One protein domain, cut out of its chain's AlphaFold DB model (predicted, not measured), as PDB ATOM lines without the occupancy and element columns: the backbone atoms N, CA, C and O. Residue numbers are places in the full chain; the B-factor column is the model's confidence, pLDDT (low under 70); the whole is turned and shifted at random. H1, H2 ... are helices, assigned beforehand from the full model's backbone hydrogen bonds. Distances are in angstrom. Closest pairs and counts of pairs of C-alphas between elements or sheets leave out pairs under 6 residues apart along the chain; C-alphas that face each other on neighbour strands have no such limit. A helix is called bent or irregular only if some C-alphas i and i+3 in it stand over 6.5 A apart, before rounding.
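What this domain is: This is residues 157 to 179 and 188 to 286 of the 527 residues of the protein "Conserved oligomeric Golgi complex subunit 2" of Perkinsus olseni (UniProt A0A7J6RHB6). What does the model look like? Four helices, H1, H2, H4 and H6, form an up-and-down bundle, each running against the one before it in the chain, with H4 nearest the middle, between H1 and H8. H3 sits at one end of the bundle, short H5 follows H4 at the other, and H8 packs on H4, after short H7. How much is printed, and how compact is it? The printed part has 122 residues with eight named helices, H1 to H8 in order, and no named strand: the class is all helix. It is compact, with a radius of gyration of the C-alphas of 14.3 A and spans of 44 by 32 by 20 A.

Where its parts are: Where do the helices lie? H1 is residues 157 to 172, 22.2 A long, beginning at C-alpha 157 (-2.222, -30.714, 34.044); H2 is 192 to 202, 15.4 A; H3 is 208 to 216, 12.0 A; H4 is 224 to 240, 23.5 A. What follows H4? H5 is residues 242 to 245; H6, the longest by residues, is 250 to 267, 25.9 A; H7 is 272 to 275; H8 is 279 to 285, ending at C-alpha 285 (-9.234, -14.513, 15.387). Is any helix uneven? H1 is irregular, with C-alphas 162 and 165 7.2 A apart, and has a kink of 46 degrees near residue 164.

How they stand to each other: What does H1 touch? Its closest C-alphas to H4 are Val 159 and Cys 228, 5.4 A, at a steep tilt of 39 degrees, the same way. With residues 167 to 171 alone it touches H2, Ile 170 to Val 198 being the closest C-alphas at 7.0 A; it only just touches H3, with 3 pairs of C-alphas within 8 A, the closest Leu 162 and Leu 209, 6.5 A. What of H6 and H8? H6 touches H2, with C-alphas Thr 192 and Ala 259 closest at 5.4 A, and H4, with Leu 225 and Val 267 closest at 6.6 A, at a shallow tilt of 20 degrees, opposite ways. H5 touches H6, with C-alphas Val 244 and Phe 253 closest at 6.1 A; H8 only just touches H4, with 3 pairs, the closest Arg 231 and Leu 281, 7.7 A; H7 touches no helix. Do the backbones hold? Every O i to N i+4 pair is within hydrogen-bond range in H2, H3, H6 and H8, against 9 of 12 in H1 and 10 of 13 in H4; H5 and H7 are too short for such a pair.

The domain as a whole: How far does it reach? The two C-alphas farthest apart, Gly 218 and Thr 248, are 44.6 A apart. Where is it cut or unsure? Residues 180 to 187 are not printed, and C-alphas 179 and 188 are 10.3 A apart across the cut; residues 174 to 179 and 188 are under 70 in pLDDT. Is any link long? Of the links that are printed whole, none is long.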
ATOM      1  N   SER A 157      -2.320 -29.301  33.653       96.75
ATOM      2  CA  SER A 157      -2.222 -30.714  34.044       96.75
ATOM      3  C   SER A 157      -3.060 -31.612  33.130       96.75
ATOM      4  O   SER A 157      -2.582 -32.639  32.651       96.75
ATOM      5  N   VAL A 158      -4.299 -31.204  32.833       96.44
ATOM      6  CA  VAL A 158      -5.194 -31.931  31.920       96.44
ATOM      7  C   VAL A 158      -4.601 -32.000  30.516       96.44
ATOM      8  O   VAL A 158      -4.583 -33.075  29.921       96.44
ATOM      9  N   VAL A 159      -4.081 -30.885  29.996       96.19
ATOM     10  CA  VAL A 159      -3.467 -30.842  28.665       96.19
ATOM     11  C   VAL A 159      -2.261 -31.771  28.598       96.19
ATOM     12  O   VAL A 159      -2.220 -32.631  27.720       96.19
ATOM     13  N   SER A 160      -1.329 -31.657  29.548       96.50
ATOM     14  CA  SER A 160      -0.092 -32.445  29.543       96.50
ATOM     15  C   SER A 160      -0.346 -33.954  29.671       96.50
ATOM     16  O   SER A 160       0.323 -34.757  29.023       96.50
ATOM     17  N   ILE A 161      -1.334 -34.361  30.477       94.94
ATOM     18  CA  ILE A 161      -1.598 -35.783  30.743       94.94
ATOM     19  C   ILE A 161      -2.529 -36.404  29.693       94.94
ATOM     20  O   ILE A 161      -2.300 -37.540  29.277       94.94
ATOM     21  N   LEU A 162      -3.587 -35.697  29.276       94.50
ATOM     22  CA  LEU A 162      -4.673 -36.285  28.478       94.50
ATOM     23  C   LEU A 162      -4.684 -35.854  27.009       94.50
ATOM     24  O   LEU A 162      -5.219 -36.590  26.180       94.50
ATOM     25  N   VAL A 163      -4.140 -34.683  26.673       95.00
ATOM     26  CA  VAL A 163      -4.360 -34.059  25.354       95.00
ATOM     27  C   VAL A 163      -3.099 -34.040  24.507       95.00
ATOM     28  O   VAL A 163      -3.154 -34.452  23.353       95.00
ATOM     29  N   GLU A 164      -1.971 -33.600  25.064       93.50
ATOM     30  CA  GLU A 164      -0.738 -33.287  24.330       93.50
ATOM     31  C   GLU A 164      -0.259 -34.466  23.477       93.50
ATOM     32  O   GLU A 164      -0.158 -34.341  22.259       93.50
ATOM     33  N   LYS A 165      -0.113 -35.652  24.079       91.44
ATOM     34  CA  LYS A 165       0.306 -36.863  23.360       91.44
ATOM     35  C   LYS A 165      -0.663 -37.260  22.238       91.44
ATOM     36  O   LYS A 165      -0.235 -37.584  21.137       91.44
ATOM     37  N   GLN A 166      -1.971 -37.227  22.500       91.75
ATOM     38  CA  GLN A 166      -2.974 -37.578  21.487       91.75
ATOM     39  C   GLN A 166      -2.987 -36.559  20.342       91.75
ATOM     40  O   GLN A 166      -3.160 -36.930  19.183       91.75
ATOM     41  N   LEU A 167      -2.794 -35.277  20.655       91.56
ATOM     42  CA  LEU A 167      -2.718 -34.208  19.668       91.56
ATOM     43  C   LEU A 167      -1.460 -34.338  18.800       91.56
ATOM     44  O   LEU A 167      -1.559 -34.196  17.583       91.56
ATOM     45  N   GLU A 168      -0.313 -34.675  19.394       90.12
ATOM     46  CA  GLU A 168       0.922 -34.989  18.667       90.12
ATOM     47  C   GLU A 168       0.740 -36.184  17.723       90.12
ATOM     48  O   GLU A 168       1.115 -36.095  16.550       90.12
ATOM     49  N   ASP A 169       0.099 -37.260  18.191       89.94
ATOM     50  CA  ASP A 169      -0.204 -38.445  17.380       89.94
ATOM     51  C   ASP A 169      -1.127 -38.097  16.193       89.94
ATOM     52  O   ASP A 169      -0.910 -38.554  15.065       89.94
ATOM     53  N   ILE A 170      -2.141 -37.249  16.410       90.12
ATOM     54  CA  ILE A 170      -3.044 -36.775  15.348       90.12
ATOM     55  C   ILE A 170      -2.281 -35.911  14.339       90.12
ATOM     56  O   ILE A 170      -2.388 -36.147  13.131       90.12
ATOM     57  N   ALA A 171      -1.502 -34.938  14.822       85.81
ATOM     58  CA  ALA A 171      -0.747 -34.005  13.991       85.81
ATOM     59  C   ALA A 171       0.360 -34.698  13.179       85.81
ATOM     60  O   ALA A 171       0.683 -34.242  12.080       85.81
ATOM     61  N   GLY A 172       0.925 -35.792  13.700       81.88
ATOM     62  CA  GLY A 172       1.915 -36.629  13.020       81.88
ATOM     63  C   GLY A 172       1.327 -37.666  12.057       81.88
ATOM     64  O   GLY A 172       2.069 -38.241  11.263       81.88
ATOM     65  N   SER A 173       0.015 -37.917  12.097       81.38
ATOM     66  CA  SER A 173      -0.622 -38.929  11.248       81.38
ATOM     67  C   SER A 173      -0.726 -38.490   9.782       81.38
ATOM     68  O   SER A 173      -1.092 -37.358   9.489       81.38
ATOM     69  N   GLU A 174      -0.501 -39.403   8.832       65.19
ATOM     70  CA  GLU A 174      -0.639 -39.105   7.392       65.19
ATOM     71  C   GLU A 174      -2.074 -38.722   6.982       65.19
ATOM     72  O   GLU A 174      -2.277 -38.028   5.990       65.19
ATOM     73  N   GLN A 175      -3.080 -39.162   7.746       58.06
ATOM     74  CA  GLN A 175      -4.502 -38.936   7.447       58.06
ATOM     75  C   GLN A 175      -5.075 -37.653   8.068       58.06
ATOM     76  O   GLN A 175      -6.108 -37.176   7.604       58.06
ATOM     77  N   GLY A 176      -4.448 -37.115   9.117       56.75
ATOM     78  CA  GLY A 176      -4.870 -35.874   9.783       56.75
ATOM     79  C   GLY A 176      -3.830 -34.753   9.738       56.75
ATOM     80  O   GLY A 176      -4.112 -33.659  10.214       56.75
ATOM     81  N   GLY A 177      -2.635 -35.023   9.210       60.81
ATOM     82  CA  GLY A 177      -1.426 -34.271   9.507       60.81
ATOM     83  C   GLY A 177      -1.422 -32.830   9.018       60.81
ATOM     84  O   GLY A 177      -1.661 -32.532   7.850       60.81
ATOM     85  N   LEU A 178      -1.007 -31.938   9.918       69.88
ATOM     86  CA  LEU A 178      -0.605 -30.558   9.631       69.88
ATOM     87  C   LEU A 178       0.770 -30.498   8.920       69.88
ATOM     88  O   LEU A 178       1.478 -29.493   8.999       69.88
ATOM     89  N   THR A 179       1.197 -31.579   8.259       58.50
ATOM     90  CA  THR A 179       2.518 -31.687   7.641       58.50
ATOM     91  C   THR A 179       2.528 -30.994   6.281       58.50
ATOM     92  O   THR A 179       1.831 -31.362   5.338       58.50
ATOM     93  N   ALA A 188      -1.245 -26.423  -0.466       68.06
ATOM     94  CA  ALA A 188      -2.001 -25.710   0.541       68.06
ATOM     95  C   ALA A 188      -2.638 -26.711   1.511       68.06
ATOM     96  O   ALA A 188      -3.369 -27.611   1.102       68.06
ATOM     97  N   VAL A 189      -2.335 -26.550   2.795       82.94
ATOM     98  CA  VAL A 189      -2.853 -27.401   3.870       82.94
ATOM     99  C   VAL A 189      -4.330 -27.083   4.104       82.94
ATOM    100  O   VAL A 189      -4.693 -25.912   4.239       82.94
ATOM    101  N   LEU A 190      -5.164 -28.122   4.180       87.56
ATOM    102  CA  LEU A 190      -6.572 -28.024   4.568       87.56
ATOM    103  C   LEU A 190      -6.742 -28.441   6.030       87.56
ATOM    104  O   LEU A 190      -6.262 -29.498   6.432       87.56
ATOM    105  N   LEU A 191      -7.446 -27.631   6.820       91.62
ATOM    106  CA  LEU A 191      -7.655 -27.875   8.252       91.62
ATOM    107  C   LEU A 191      -8.828 -28.817   8.544       91.62
ATOM    108  O   LEU A 191      -8.878 -29.408   9.620       91.62
ATOM    109  N   THR A 192      -9.764 -28.986   7.606       90.75
ATOM    110  CA  THR A 192     -10.957 -29.827   7.803       90.75
ATOM    111  C   THR A 192     -10.618 -31.261   8.229       90.75
ATOM    112  O   THR A 192     -11.148 -31.694   9.251       90.75
ATOM    113  N   PRO A 193      -9.711 -32.002   7.551       91.06
ATOM    114  CA  PRO A 193      -9.380 -33.373   7.951       91.06
ATOM    115  C   PRO A 193      -8.762 -33.451   9.351       91.06
ATOM    116  O   PRO A 193      -9.066 -34.368  10.113       91.06
ATOM    117  N   PHE A 194      -7.935 -32.462   9.706       92.50
ATOM    118  CA  PHE A 194      -7.330 -32.358  11.030       92.50
ATOM    119  C   PHE A 194      -8.401 -32.171  12.113       92.50
ATOM    120  O   PHE A 194      -8.461 -32.959  13.056       92.50
ATOM    121  N   PHE A 195      -9.301 -31.194  11.955       94.38
ATOM    122  CA  PHE A 195     -10.372 -30.958  12.927       94.38
ATOM    123  C   PHE A 195     -11.346 -32.135  13.032       94.38
ATOM    124  O   PHE A 195     -11.726 -32.498  14.142       94.38
ATOM    125  N   GLU A 196     -11.708 -32.785  11.924       92.25
ATOM    126  CA  GLU A 196     -12.538 -33.998  11.963       92.25
ATOM    127  C   GLU A 196     -11.850 -35.140  12.718       92.25
ATOM    128  O   GLU A 196     -12.487 -35.843  13.506       92.25
ATOM    129  N   LYS A 197     -10.531 -35.304  12.556       91.69
ATOM    130  CA  LYS A 197      -9.772 -36.314  13.298       91.69
ATOM    131  C   LYS A 197      -9.707 -35.996  14.792       91.69
ATOM    132  O   LYS A 197      -9.924 -36.898  15.601       91.69
ATOM    133  N   VAL A 198      -9.469 -34.734  15.159       93.62
ATOM    134  CA  VAL A 198      -9.519 -34.266  16.555       93.62
ATOM    135  C   VAL A 198     -10.897 -34.550  17.156       93.62
ATOM    136  O   VAL A 198     -10.983 -35.168  18.216       93.62
ATOM    137  N   LYS A 199     -11.980 -34.204  16.453       92.00
ATOM    138  CA  LYS A 199     -13.349 -34.507  16.897       92.00
ATOM    139  C   LYS A 199     -13.592 -36.003  17.061       92.00
ATOM    140  O   LYS A 199     -14.169 -36.411  18.062       92.00
ATOM    141  N   ALA A 200     -13.126 -36.833  16.132       91.19
ATOM    142  CA  ALA A 200     -13.293 -38.280  16.224       91.19
ATOM    143  C   ALA A 200     -12.563 -38.884  17.439       91.19
ATOM    144  O   ALA A 200     -13.094 -39.781  18.095       91.19
ATOM    145  N   VAL A 201     -11.361 -38.392  17.758       91.19
ATOM    146  CA  VAL A 201     -10.561 -38.892  18.887       91.19
ATOM    147  C   VAL A 201     -11.115 -38.404  20.225       91.19
ATOM    148  O   VAL A 201     -11.340 -39.220  21.121       91.19
ATOM    149  N   PHE A 202     -11.367 -37.101  20.363       90.25
ATOM    150  CA  PHE A 202     -11.781 -36.494  21.632       90.25
ATOM    151  C   PHE A 202     -13.293 -36.522  21.870       90.25
ATOM    152  O   PHE A 202     -13.720 -36.422  23.013       90.25
ATOM    153  N   GLY A 203     -14.105 -36.700  20.826       84.88
ATOM    154  CA  GLY A 203     -15.555 -36.893  20.925       84.88
ATOM    155  C   GLY A 203     -15.975 -38.345  21.165       84.88
ATOM    156  O   GLY A 203     -17.152 -38.619  21.386       84.88
ATOM    157  N   SER A 204     -15.033 -39.294  21.128       84.69
ATOM    158  CA  SER A 204     -15.315 -40.691  21.458       84.69
ATOM    159  C   SER A 204     -15.756 -40.816  22.916       84.69
ATOM    160  O   SER A 204     -15.069 -40.344  23.819       84.69
ATOM    161  N   GLN A 205     -16.849 -41.542  23.172       72.00
ATOM    162  CA  GLN A 205     -17.334 -41.827  24.533       72.00
ATOM    163  C   GLN A 205     -16.319 -42.590  25.395       72.00
ATOM    164  O   GLN A 205     -16.484 -42.696  26.603       72.00
ATOM    165  N   THR A 206     -15.278 -43.153  24.786       74.94
ATOM    166  CA  THR A 206     -14.192 -43.845  25.493       74.94
ATOM    167  C   THR A 206     -13.019 -42.927  25.832       74.94
ATOM    168  O   THR A 206     -12.139 -43.332  26.586       74.94
ATOM    169  N   ASN A 207     -13.004 -41.695  25.314       88.38
ATOM    170  CA  ASN A 207     -11.928 -40.748  25.558       88.38
ATOM    171  C   ASN A 207     -11.986 -40.220  27.000       88.38
ATOM    172  O   ASN A 207     -13.039 -39.803  27.488       88.38
ATOM    173  N   ALA A 208     -10.832 -40.211  27.670       89.38
ATOM    174  CA  ALA A 208     -10.706 -39.716  29.034       89.38
ATOM    175  C   ALA A 208     -11.129 -38.241  29.158       89.38
ATOM    176  O   ALA A 208     -11.843 -37.893  30.090       89.38
ATOM    177  N   LEU A 209     -10.783 -37.372  28.204       91.94
ATOM    178  CA  LEU A 209     -11.165 -35.959  28.259       91.94
ATOM    179  C   LEU A 209     -12.686 -35.761  28.174       91.94
ATOM    180  O   LEU A 209     -13.235 -34.949  28.916       91.94
ATOM    181  N   ALA A 210     -13.371 -36.514  27.306       89.62
ATOM    182  CA  ALA A 210     -14.827 -36.436  27.170       89.62
ATOM    183  C   ALA A 210     -15.528 -36.794  28.486       89.62
ATOM    184  O   ALA A 210     -16.388 -36.052  28.962       89.62
ATOM    185  N   LYS A 211     -15.102 -37.889  29.121       90.12
ATOM    186  CA  LYS A 211     -15.664 -38.323  30.405       90.12
ATOM    187  C   LYS A 211     -15.287 -37.407  31.559       90.12
ATOM    188  O   LYS A 211     -16.119 -37.140  32.422       90.12
ATOM    189  N   LEU A 212     -14.064 -36.882  31.557       91.62
ATOM    190  CA  LEU A 212     -13.628 -35.884  32.527       91.62
ATOM    191  C   LEU A 212     -14.505 -34.627  32.447       91.62
ATOM    192  O   LEU A 212     -14.922 -34.100  33.477       91.62
ATOM    193  N   ASN A 213     -14.829 -34.178  31.232       91.12
ATOM    194  CA  ASN A 213     -15.726 -33.048  31.013       91.12
ATOM    195  C   ASN A 213     -17.137 -33.312  31.563       91.12
ATOM    196  O   ASN A 213     -17.719 -32.430  32.189       91.12
ATOM    197  N   GLU A 214     -17.678 -34.521  31.383       89.69
ATOM    198  CA  GLU A 214     -18.963 -34.896  31.985       89.69
ATOM    199  C   GLU A 214     -18.904 -34.908  33.518       89.69
ATOM    200  O   GLU A 214     -19.791 -34.348  34.165       89.69
ATOM    201  N   CYS A 215     -17.836 -35.463  34.099       89.81
ATOM    202  CA  CYS A 215     -17.633 -35.499  35.549       89.81
ATOM    203  C   CYS A 215     -17.528 -34.092  36.157       89.81
ATOM    204  O   CYS A 215     -18.050 -33.834  37.241       89.81
ATOM    205  N   LEU A 216     -16.872 -33.165  35.455       90.69
ATOM    206  CA  LEU A 216     -16.592 -31.814  35.946       90.69
ATOM    207  C   LEU A 216     -17.622 -30.762  35.520       90.69
ATOM    208  O   LEU A 216     -17.485 -29.599  35.898       90.69
ATOM    209  N   LYS A 217     -18.690 -31.145  34.809       87.38
ATOM    210  CA  LYS A 217     -19.716 -30.217  34.301       87.38
ATOM    211  C   LYS A 217     -20.376 -29.360  35.394       87.38
ATOM    212  O   LYS A 217     -20.863 -28.272  35.108       87.38
ATOM    213  N   GLY A 218     -20.399 -29.847  36.637       84.25
ATOM    214  CA  GLY A 218     -20.951 -29.148  37.804       84.25
ATOM    215  C   GLY A 218     -19.944 -28.318  38.614       84.25
ATOM    216  O   GLY A 218     -20.271 -27.910  39.729       84.25
ATOM    217  N   VAL A 219     -18.714 -28.125  38.132       89.44
ATOM    218  CA  VAL A 219     -17.712 -27.270  38.788       89.44
ATOM    219  C   VAL A 219     -17.768 -25.876  38.169       89.44
ATOM    220  O   VAL A 219     -17.351 -25.668  37.032       89.44
ATOM    221  N   GLU A 220     -18.302 -24.913  38.920       86.62
ATOM    222  CA  GLU A 220     -18.408 -23.523  38.471       86.62
ATOM    223  C   GLU A 220     -17.026 -22.918  38.174       86.62
ATOM    224  O   GLU A 220     -16.049 -23.179  38.875       86.62
ATOM    225  N   GLY A 221     -16.941 -22.109  37.115       85.31
ATOM    226  CA  GLY A 221     -15.701 -21.442  36.699       85.31
ATOM    227  C   GLY A 221     -14.693 -22.328  35.958       85.31
ATOM    228  O   GLY A 221     -13.636 -21.833  35.561       85.31
ATOM    229  N   LEU A 222     -14.995 -23.614  35.734       90.88
ATOM    230  CA  LEU A 222     -14.112 -24.524  35.008       90.88
ATOM    231  C   LEU A 222     -14.562 -24.737  33.552       90.88
ATOM    232  O   LEU A 222     -15.436 -25.546  33.249       90.88
ATOM    233  N   HIS A 223     -13.899 -24.045  32.628       91.69
ATOM    234  CA  HIS A 223     -14.146 -24.135  31.184       91.69
ATOM    235  C   HIS A 223     -13.228 -25.167  30.514       91.69
ATOM    236  O   HIS A 223     -12.290 -24.817  29.799       91.69
ATOM    237  N   LEU A 224     -13.472 -26.457  30.780       92.06
ATOM    238  CA  LEU A 224     -12.550 -27.533  30.400       92.06
ATOM    239  C   LEU A 224     -12.339 -27.653  28.880       92.06
ATOM    240  O   LEU A 224     -11.197 -27.620  28.434       92.06
ATOM    241  N   LEU A 225     -13.403 -27.770  28.075       93.56
ATOM    242  CA  LEU A 225     -13.259 -27.941  26.620       93.56
ATOM    243  C   LEU A 225     -12.594 -26.734  25.930       93.56
ATOM    244  O   LEU A 225     -11.657 -26.960  25.158       93.56
ATOM    245  N   PRO A 226     -12.981 -25.470  26.209       94.62
ATOM    246  CA  PRO A 226     -12.289 -24.312  25.652       94.62
ATOM    247  C   PRO A 226     -10.794 -24.258  25.975       94.62
ATOM    248  O   PRO A 226      -9.984 -24.036  25.078       94.62
ATOM    249  N   GLU A 227     -10.411 -24.480  27.234       94.69
ATOM    250  CA  GLU A 227      -9.022 -24.289  27.669       94.69
ATOM    251  C   GLU A 227      -8.136 -25.516  27.443       94.69
ATOM    252  O   GLU A 227      -6.946 -25.361  27.174       94.69
ATOM    253  N   CYS A 228      -8.690 -26.728  27.513       95.12
ATOM    254  CA  CYS A 228      -7.907 -27.963  27.429       95.12
ATOM    255  C   CYS A 228      -7.943 -28.624  26.050       95.12
ATOM    256  O   CYS A 228      -7.035 -29.386  25.739       95.12
ATOM    257  N   LEU A 229      -8.954 -28.357  25.216       95.06
ATOM    258  CA  LEU A 229      -9.030 -28.917  23.862       95.06
ATOM    259  C   LEU A 229      -8.931 -27.829  22.802       95.06
ATOM    260  O   LEU A 229      -8.015 -27.845  21.983       95.06
ATOM    261  N   LEU A 230      -9.856 -26.869  22.825       95.88
ATOM    262  CA  LEU A 230      -9.967 -25.871  21.767       95.88
ATOM    263  C   LEU A 230      -8.702 -25.008  21.684       95.88
ATOM    264  O   LEU A 230      -8.090 -24.917  20.621       95.88
ATOM    265  N   ARG A 231      -8.262 -24.424  22.803       96.38
ATOM    266  CA  ARG A 231      -7.075 -23.565  22.842       96.38
ATOM    267  C   ARG A 231      -5.790 -24.296  22.405       96.38
ATOM    268  O   ARG A 231      -5.122 -23.759  21.519       96.38
ATOM    269  N   PRO A 232      -5.432 -25.488  22.924       95.94
ATOM    270  CA  PRO A 232      -4.245 -26.216  22.466       95.94
ATOM    271  C   PRO A 232      -4.291 -26.581  20.983       95.94
ATOM    272  O   PRO A 232      -3.313 -26.355  20.276       95.94
ATOM    273  N   VAL A 233      -5.437 -27.061  20.485       95.62
ATOM    274  CA  VAL A 233      -5.608 -27.426  19.070       95.62
ATOM    275  C   VAL A 233      -5.401 -26.212  18.159       95.62
ATOM    276  O   VAL A 233      -4.678 -26.289  17.166       95.62
ATOM    277  N   LEU A 234      -5.994 -25.065  18.500       95.69
ATOM    278  CA  LEU A 234      -5.848 -23.842  17.706       95.69
ATOM    279  C   LEU A 234      -4.428 -23.258  17.778       95.69
ATOM    280  O   LEU A 234      -3.927 -22.736  16.777       95.69
ATOM    281  N   LEU A 235      -3.752 -23.373  18.926       93.56
ATOM    282  CA  LEU A 235      -2.342 -22.998  19.062       93.56
ATOM    283  C   LEU A 235      -1.420 -23.914  18.248       93.56
ATOM    284  O   LEU A 235      -0.471 -23.412  17.647       93.56
ATOM    285  N   ASP A 236      -1.711 -25.210  18.170       91.69
ATOM    286  CA  ASP A 236      -0.934 -26.163  17.373       91.69
ATOM    287  C   ASP A 236      -1.036 -25.849  15.871       91.69
ATOM    288  O   ASP A 236      -0.016 -25.703  15.191       91.69
ATOM    289  N   VAL A 237      -2.252 -25.577  15.372       92.62
ATOM    290  CA  VAL A 237      -2.477 -25.078  13.998       92.62
ATOM    291  C   VAL A 237      -1.674 -23.803  13.742       92.62
ATOM    292  O   VAL A 237      -1.010 -23.663  12.711       92.62
ATOM    293  N   GLN A 238      -1.709 -22.872  14.694       91.88
ATOM    294  CA  GLN A 238      -1.003 -21.603  14.599       91.88
ATOM    295  C   GLN A 238       0.519 -21.768  14.500       91.88
ATOM    296  O   GLN A 238       1.166 -20.995  13.790       91.88
ATOM    297  N   GLN A 239       1.089 -22.722  15.233       90.31
ATOM    298  CA  GLN A 239       2.529 -22.956  15.269       90.31
ATOM    299  C   GLN A 239       3.010 -23.764  14.062       90.31
ATOM    300  O   GLN A 239       4.021 -23.403  13.457       90.31
ATOM    301  N   ARG A 240       2.287 -24.823  13.685       88.06
ATOM    302  CA  ARG A 240       2.710 -25.751  12.626       88.06
ATOM    303  C   ARG A 240       2.426 -25.230  11.226       88.06
ATOM    304  O   ARG A 240       3.224 -25.467  10.322       88.06
ATOM    305  N   VAL A 241       1.316 -24.512  11.034       88.94
ATOM    306  CA  VAL A 241       0.878 -24.084   9.696       88.94
ATOM    307  C   VAL A 241       0.461 -22.608   9.671       88.94
ATOM    308  O   VAL A 241      -0.652 -22.273   9.267       88.94
ATOM    309  N   PRO A 242       1.354 -21.664  10.030       89.94
ATOM    310  CA  PRO A 242       1.026 -20.235  10.071       89.94
ATOM    311  C   PRO A 242       0.604 -19.652   8.709       89.94
ATOM    312  O   PRO A 242      -0.007 -18.586   8.650       89.94
ATOM    313  N   SER A 243       0.898 -20.337   7.600       88.94
ATOM    314  CA  SER A 243       0.494 -19.916   6.256       88.94
ATOM    315  C   SER A 243      -1.018 -19.970   6.019       88.94
ATOM    316  O   SER A 243      -1.489 -19.245   5.146       88.94
ATOM    317  N   VAL A 244      -1.792 -20.764   6.777       90.94
ATOM    318  CA  VAL A 244      -3.260 -20.858   6.589       90.94
ATOM    319  C   VAL A 244      -3.986 -19.550   6.906       90.94
ATOM    320  O   VAL A 244      -5.064 -19.303   6.376       90.94
ATOM    321  N   PHE A 245      -3.374 -18.679   7.715       91.19
ATOM    322  CA  PHE A 245      -3.919 -17.366   8.070       91.19
ATOM    323  C   PHE A 245      -3.670 -16.297   6.994       91.19
ATOM    324  O   PHE A 245      -4.127 -15.157   7.138       91.19
ATOM    325  N   MET A 246      -2.944 -16.639   5.926       89.88
ATOM    326  CA  MET A 246      -2.627 -15.739   4.821       89.88
ATOM    327  C   MET A 246      -3.511 -16.048   3.606       89.88
ATOM    328  O   MET A 246      -3.631 -17.208   3.214       89.88
ATOM    329  N   PRO A 247      -4.079 -15.033   2.935       87.75
ATOM    330  CA  PRO A 247      -4.989 -15.227   1.812       87.75
ATOM    331  C   PRO A 247      -4.250 -15.485   0.492       87.75
ATOM    332  O   PRO A 247      -4.735 -15.108  -0.570       87.75
ATOM    333  N   THR A 248      -3.062 -16.097   0.549       86.00
ATOM    334  CA  THR A 248      -2.237 -16.427  -0.626       86.00
ATOM    335  C   THR A 248      -3.002 -17.321  -1.593       86.00
ATOM    336  O   THR A 248      -2.901 -17.153  -2.804       86.00
ATOM    337  N   TYR A 249      -3.812 -18.228  -1.042       82.44
ATOM    338  CA  TYR A 249      -4.734 -19.056  -1.794       82.44
ATOM    339  C   TYR A 249      -6.169 -18.799  -1.322       82.44
ATOM    340  O   TYR A 249      -6.581 -19.328  -0.287       82.44
ATOM    341  N   PRO A 250      -6.942 -17.976  -2.052       79.38
ATOM    342  CA  PRO A 250      -8.235 -17.490  -1.583       79.38
ATOM    343  C   PRO A 250      -9.241 -18.593  -1.216       79.38
ATOM    344  O   PRO A 250      -9.892 -18.514  -0.178       79.38
ATOM    345  N   VAL A 251      -9.352 -19.638  -2.040       79.62
ATOM    346  CA  VAL A 251     -10.316 -20.730  -1.811       79.62
ATOM    347  C   VAL A 251      -9.968 -21.515  -0.544       79.62
ATOM    348  O   VAL A 251     -10.808 -21.670   0.334       79.62
ATOM    349  N   GLN A 252      -8.707 -21.919  -0.389       84.75
ATOM    350  CA  GLN A 252      -8.270 -22.673   0.791       84.75
ATOM    351  C   GLN A 252      -8.295 -21.822   2.064       84.75
ATOM    352  O   GLN A 252      -8.630 -22.326   3.129       84.75
ATOM    353  N   PHE A 253      -7.984 -20.523   1.974       88.00
ATOM    354  CA  PHE A 253      -8.127 -19.600   3.103       88.00
ATOM    355  C   PHE A 253      -9.571 -19.584   3.624       88.00
ATOM    356  O   PHE A 253      -9.800 -19.689   4.827       88.00
ATOM    357  N   ALA A 254     -10.539 -19.489   2.711       82.62
ATOM    358  CA  ALA A 254     -11.963 -19.515   3.017       82.62
ATOM    359  C   ALA A 254     -12.408 -20.841   3.656       82.62
ATOM    360  O   ALA A 254     -13.077 -20.823   4.688       82.62
ATOM    361  N   GLU A 255     -12.000 -21.977   3.086       84.88
ATOM    362  CA  GLU A 255     -12.299 -23.313   3.619       84.88
ATOM    363  C   GLU A 255     -11.688 -23.530   5.010       84.88
ATOM    364  O   GLU A 255     -12.362 -24.006   5.922       84.88
ATOM    365  N   ASN A 256     -10.435 -23.118   5.211       91.25
ATOM    366  CA  ASN A 256      -9.748 -23.241   6.494       91.25
ATOM    367  C   ASN A 256     -10.366 -22.348   7.570       91.25
ATOM    368  O   ASN A 256     -10.521 -22.785   8.711       91.25
ATOM    369  N   TYR A 257     -10.745 -21.119   7.210       90.19
ATOM    370  CA  TYR A 257     -11.473 -20.231   8.111       90.19
ATOM    371  C   TYR A 257     -12.809 -20.863   8.518       90.19
ATOM    372  O   TYR A 257     -13.119 -20.944   9.706       90.19
ATOM    373  N   ALA A 258     -13.575 -21.364   7.544       85.75
ATOM    374  CA  ALA A 258     -14.847 -22.042   7.774       85.75
ATOM    375  C   ALA A 258     -14.704 -23.236   8.725       85.75
ATOM    376  O   ALA A 258     -15.466 -23.358   9.684       85.75
ATOM    377  N   ALA A 259     -13.705 -24.084   8.478       90.31
ATOM    378  CA  ALA A 259     -13.426 -25.265   9.281       90.31
ATOM    379  C   ALA A 259     -13.050 -24.895  10.725       90.31
ATOM    380  O   ALA A 259     -13.575 -25.493  11.662       90.31
ATOM    381  N   ALA A 260     -12.209 -23.871  10.916       93.50
ATOM    382  CA  ALA A 260     -11.831 -23.394  12.245       93.50
ATOM    383  C   ALA A 260     -13.035 -22.841  13.023       93.50
ATOM    384  O   ALA A 260     -13.221 -23.185  14.187       93.50
ATOM    385  N   GLN A 261     -13.888 -22.042  12.378       90.56
ATOM    386  CA  GLN A 261     -15.101 -21.507  13.008       90.56
ATOM    387  C   GLN A 261     -16.132 -22.598  13.322       90.56
ATOM    388  O   GLN A 261     -16.763 -22.575  14.378       90.56
ATOM    389  N   GLY A 262     -16.290 -23.578  12.427       90.25
ATOM    390  CA  GLY A 262     -17.108 -24.765  12.677       90.25
ATOM    391  C   GLY A 262     -16.628 -25.524  13.912       90.25
ATOM    392  O   GLY A 262     -17.419 -25.781  14.817       90.25
ATOM    393  N   PHE A 263     -15.321 -25.778  13.996       94.44
ATOM    394  CA  PHE A 263     -14.701 -26.453  15.131       94.44
ATOM    395  C   PHE A 263     -14.868 -25.682  16.454       94.44
ATOM    396  O   PHE A 263     -15.264 -26.280  17.453       94.44
ATOM    397  N   ILE A 264     -14.642 -24.359  16.458       94.19
ATOM    398  CA  ILE A 264     -14.848 -23.493  17.636       94.19
ATOM    399  C   ILE A 264     -16.284 -23.599  18.152       94.19
ATOM    400  O   ILE A 264     -16.492 -23.798  19.348       94.19
ATOM    401  N   ARG A 265     -17.271 -23.496  17.259       91.25
ATOM    402  CA  ARG A 265     -18.692 -23.543  17.621       91.25
ATOM    403  C   ARG A 265     -19.121 -24.911  18.144       91.25
ATOM    404  O   ARG A 265     -19.889 -24.973  19.093       91.25
ATOM    405  N   GLU A 266     -18.641 -25.991  17.536       91.38
ATOM    406  CA  GLU A 266     -18.992 -27.351  17.956       91.38
ATOM    407  C   GLU A 266     -18.379 -27.708  19.317       91.38
ATOM    408  O   GLU A 266     -19.090 -28.164  20.209       91.38
ATOM    409  N   VAL A 267     -17.076 -27.470  19.509       91.62
ATOM    410  CA  VAL A 267     -16.382 -27.781  20.776       91.62
ATOM    411  C   VAL A 267     -16.777 -26.810  21.893       91.62
ATOM    412  O   VAL A 267     -16.796 -27.178  23.065       91.62
ATOM    413  N   GLY A 268     -17.089 -25.567  21.529       89.44
ATOM    414  CA  GLY A 268     -17.483 -24.494  22.436       89.44
ATOM    415  C   GLY A 268     -18.957 -24.475  22.837       89.44
ATOM    416  O   GLY A 268     -19.343 -23.608  23.624       89.44
ATOM    417  N   ALA A 269     -19.776 -25.382  22.300       89.31
ATOM    418  CA  ALA A 269     -21.218 -25.386  22.516       89.31
ATOM    419  C   ALA A 269     -21.576 -25.433  24.016       89.31
ATOM    420  O   ALA A 269     -21.082 -26.275  24.772       89.31
ATOM    421  N   GLY A 270     -22.449 -24.525  24.450       86.19
ATOM    422  CA  GLY A 270     -22.852 -24.350  25.849       86.19
ATOM    423  C   GLY A 270     -21.887 -23.521  26.706       86.19
ATOM    424  O   GLY A 270     -22.131 -23.366  27.904       86.19
ATOM    425  N   GLN A 271     -20.793 -23.002  26.136       88.81
ATOM    426  CA  GLN A 271     -19.843 -22.097  26.800       88.81
ATOM    427  C   GLN A 271     -19.609 -20.805  25.997       88.81
ATOM    428  O   GLN A 271     -18.563 -20.162  26.111       88.81
ATOM    429  N   GLU A 272     -20.597 -20.384  25.208       88.94
ATOM    430  CA  GLU A 272     -20.515 -19.238  24.298       88.94
ATOM    431  C   GLU A 272     -20.204 -17.938  25.050       88.94
ATOM    432  O   GLU A 272     -19.333 -17.174  24.635       88.94
ATOM    433  N   ALA A 273     -20.848 -17.712  26.200       89.25
ATOM    434  CA  ALA A 273     -20.621 -16.518  27.018       89.25
ATOM    435  C   ALA A 273     -19.157 -16.383  27.474       89.25
ATOM    436  O   ALA A 273     -18.618 -15.278  27.510       89.25
ATOM    437  N   TYR A 274     -18.503 -17.507  27.783       91.12
ATOM    438  CA  TYR A 274     -17.092 -17.521  28.150       91.12
ATOM    439  C   TYR A 274     -16.201 -17.209  26.946       91.12
ATOM    440  O   TYR A 274     -15.352 -16.317  27.026       91.12
ATOM    441  N   LEU A 275     -16.433 -17.883  25.813       92.06
ATOM    442  CA  LEU A 275     -15.649 -17.699  24.587       92.06
ATOM    443  C   LEU A 275     -15.663 -16.248  24.092       92.06
ATOM    444  O   LEU A 275     -14.627 -15.748  23.665       92.06
ATOM    445  N   MET A 276     -16.784 -15.539  24.246       88.94
ATOM    446  CA  MET A 276     -16.898 -14.113  23.899       88.94
ATOM    447  C   MET A 276     -15.972 -13.199  24.720       88.94
ATOM    448  O   MET A 276     -15.669 -12.087  24.294       88.94
ATOM    449  N   THR A 277     -15.516 -13.649  25.891       92.12
ATOM    450  CA  THR A 277     -14.609 -12.894  26.779       92.12
ATOM    451  C   THR A 277     -13.167 -13.410  26.759       92.12
ATOM    452  O   THR A 277     -12.272 -12.781  27.330       92.12
ATOM    453  N   ALA A 278     -12.915 -14.542  26.096       93.50
ATOM    454  CA  ALA A 278     -11.622 -15.207  26.090       93.50
ATOM    455  C   ALA A 278     -10.604 -14.460  25.209       93.50
ATOM    456  O   ALA A 278     -10.637 -14.520  23.979       93.50
ATOM    457  N   SER A 279      -9.632 -13.796  25.842       94.75
ATOM    458  CA  SER A 279      -8.630 -12.973  25.144       94.75
ATOM    459  C   SER A 279      -7.755 -13.759  24.159       94.75
ATOM    460  O   SER A 279      -7.344 -13.220  23.129       94.75
ATOM    461  N   TRP A 280      -7.482 -15.039  24.436       94.81
ATOM    462  CA  TRP A 280      -6.717 -15.901  23.535       94.81
ATOM    463  C   TRP A 280      -7.483 -16.205  22.242       94.81
ATOM    464  O   TRP A 280      -6.854 -16.310  21.188       94.81
ATOM    465  N   LEU A 281      -8.818 -16.303  22.298       94.69
ATOM    466  CA  LEU A 281      -9.647 -16.543  21.120       94.69
ATOM    467  C   LEU A 281      -9.678 -15.288  20.251       94.69
ATOM    468  O   LEU A 281      -9.411 -15.374  19.056       94.69
ATOM    469  N   THR A 282      -9.856 -14.111  20.855       91.81
ATOM    470  CA  THR A 282      -9.740 -12.830  20.139       91.81
ATOM    471  C   THR A 282      -8.367 -12.675  19.475       91.81
ATOM    472  O   THR A 282      -8.266 -12.242  18.326       91.81
ATOM    473  N   ALA A 283      -7.287 -13.061  20.164       94.00
ATOM    474  CA  ALA A 283      -5.936 -13.029  19.605       94.00
ATOM    475  C   ALA A 283      -5.754 -14.016  18.437       94.00
ATOM    476  O   ALA A 283      -5.060 -13.693  17.471       94.00
ATOM    477  N   PHE A 284      -6.377 -15.196  18.508       94.12
ATOM    478  CA  PHE A 284      -6.404 -16.174  17.421       94.12
ATOM    479  C   PHE A 284      -7.198 -15.650  16.214       94.12
ATOM    480  O   PHE A 284      -6.696 -15.674  15.089       94.12
ATOM    481  N   GLU A 285      -8.392 -15.099  16.435       90.94
ATOM    482  CA  GLU A 285      -9.234 -14.513  15.387       90.94
ATOM    483  C   GLU A 285      -8.527 -13.371  14.650       90.94
ATOM    484  O   GLU A 285      -8.554 -13.309  13.419       90.94
ATOM    485  N   ALA A 286      -7.797 -12.523  15.380       91.62
ATOM    486  CA  ALA A 286      -7.027 -11.417  14.815       91.62
ATOM    487  C   ALA A 286      -5.902 -11.856  13.854       91.62
ATOM    488  O   ALA A 286      -5.387 -11.036  13.080       91.62
TER     489      ALA A 286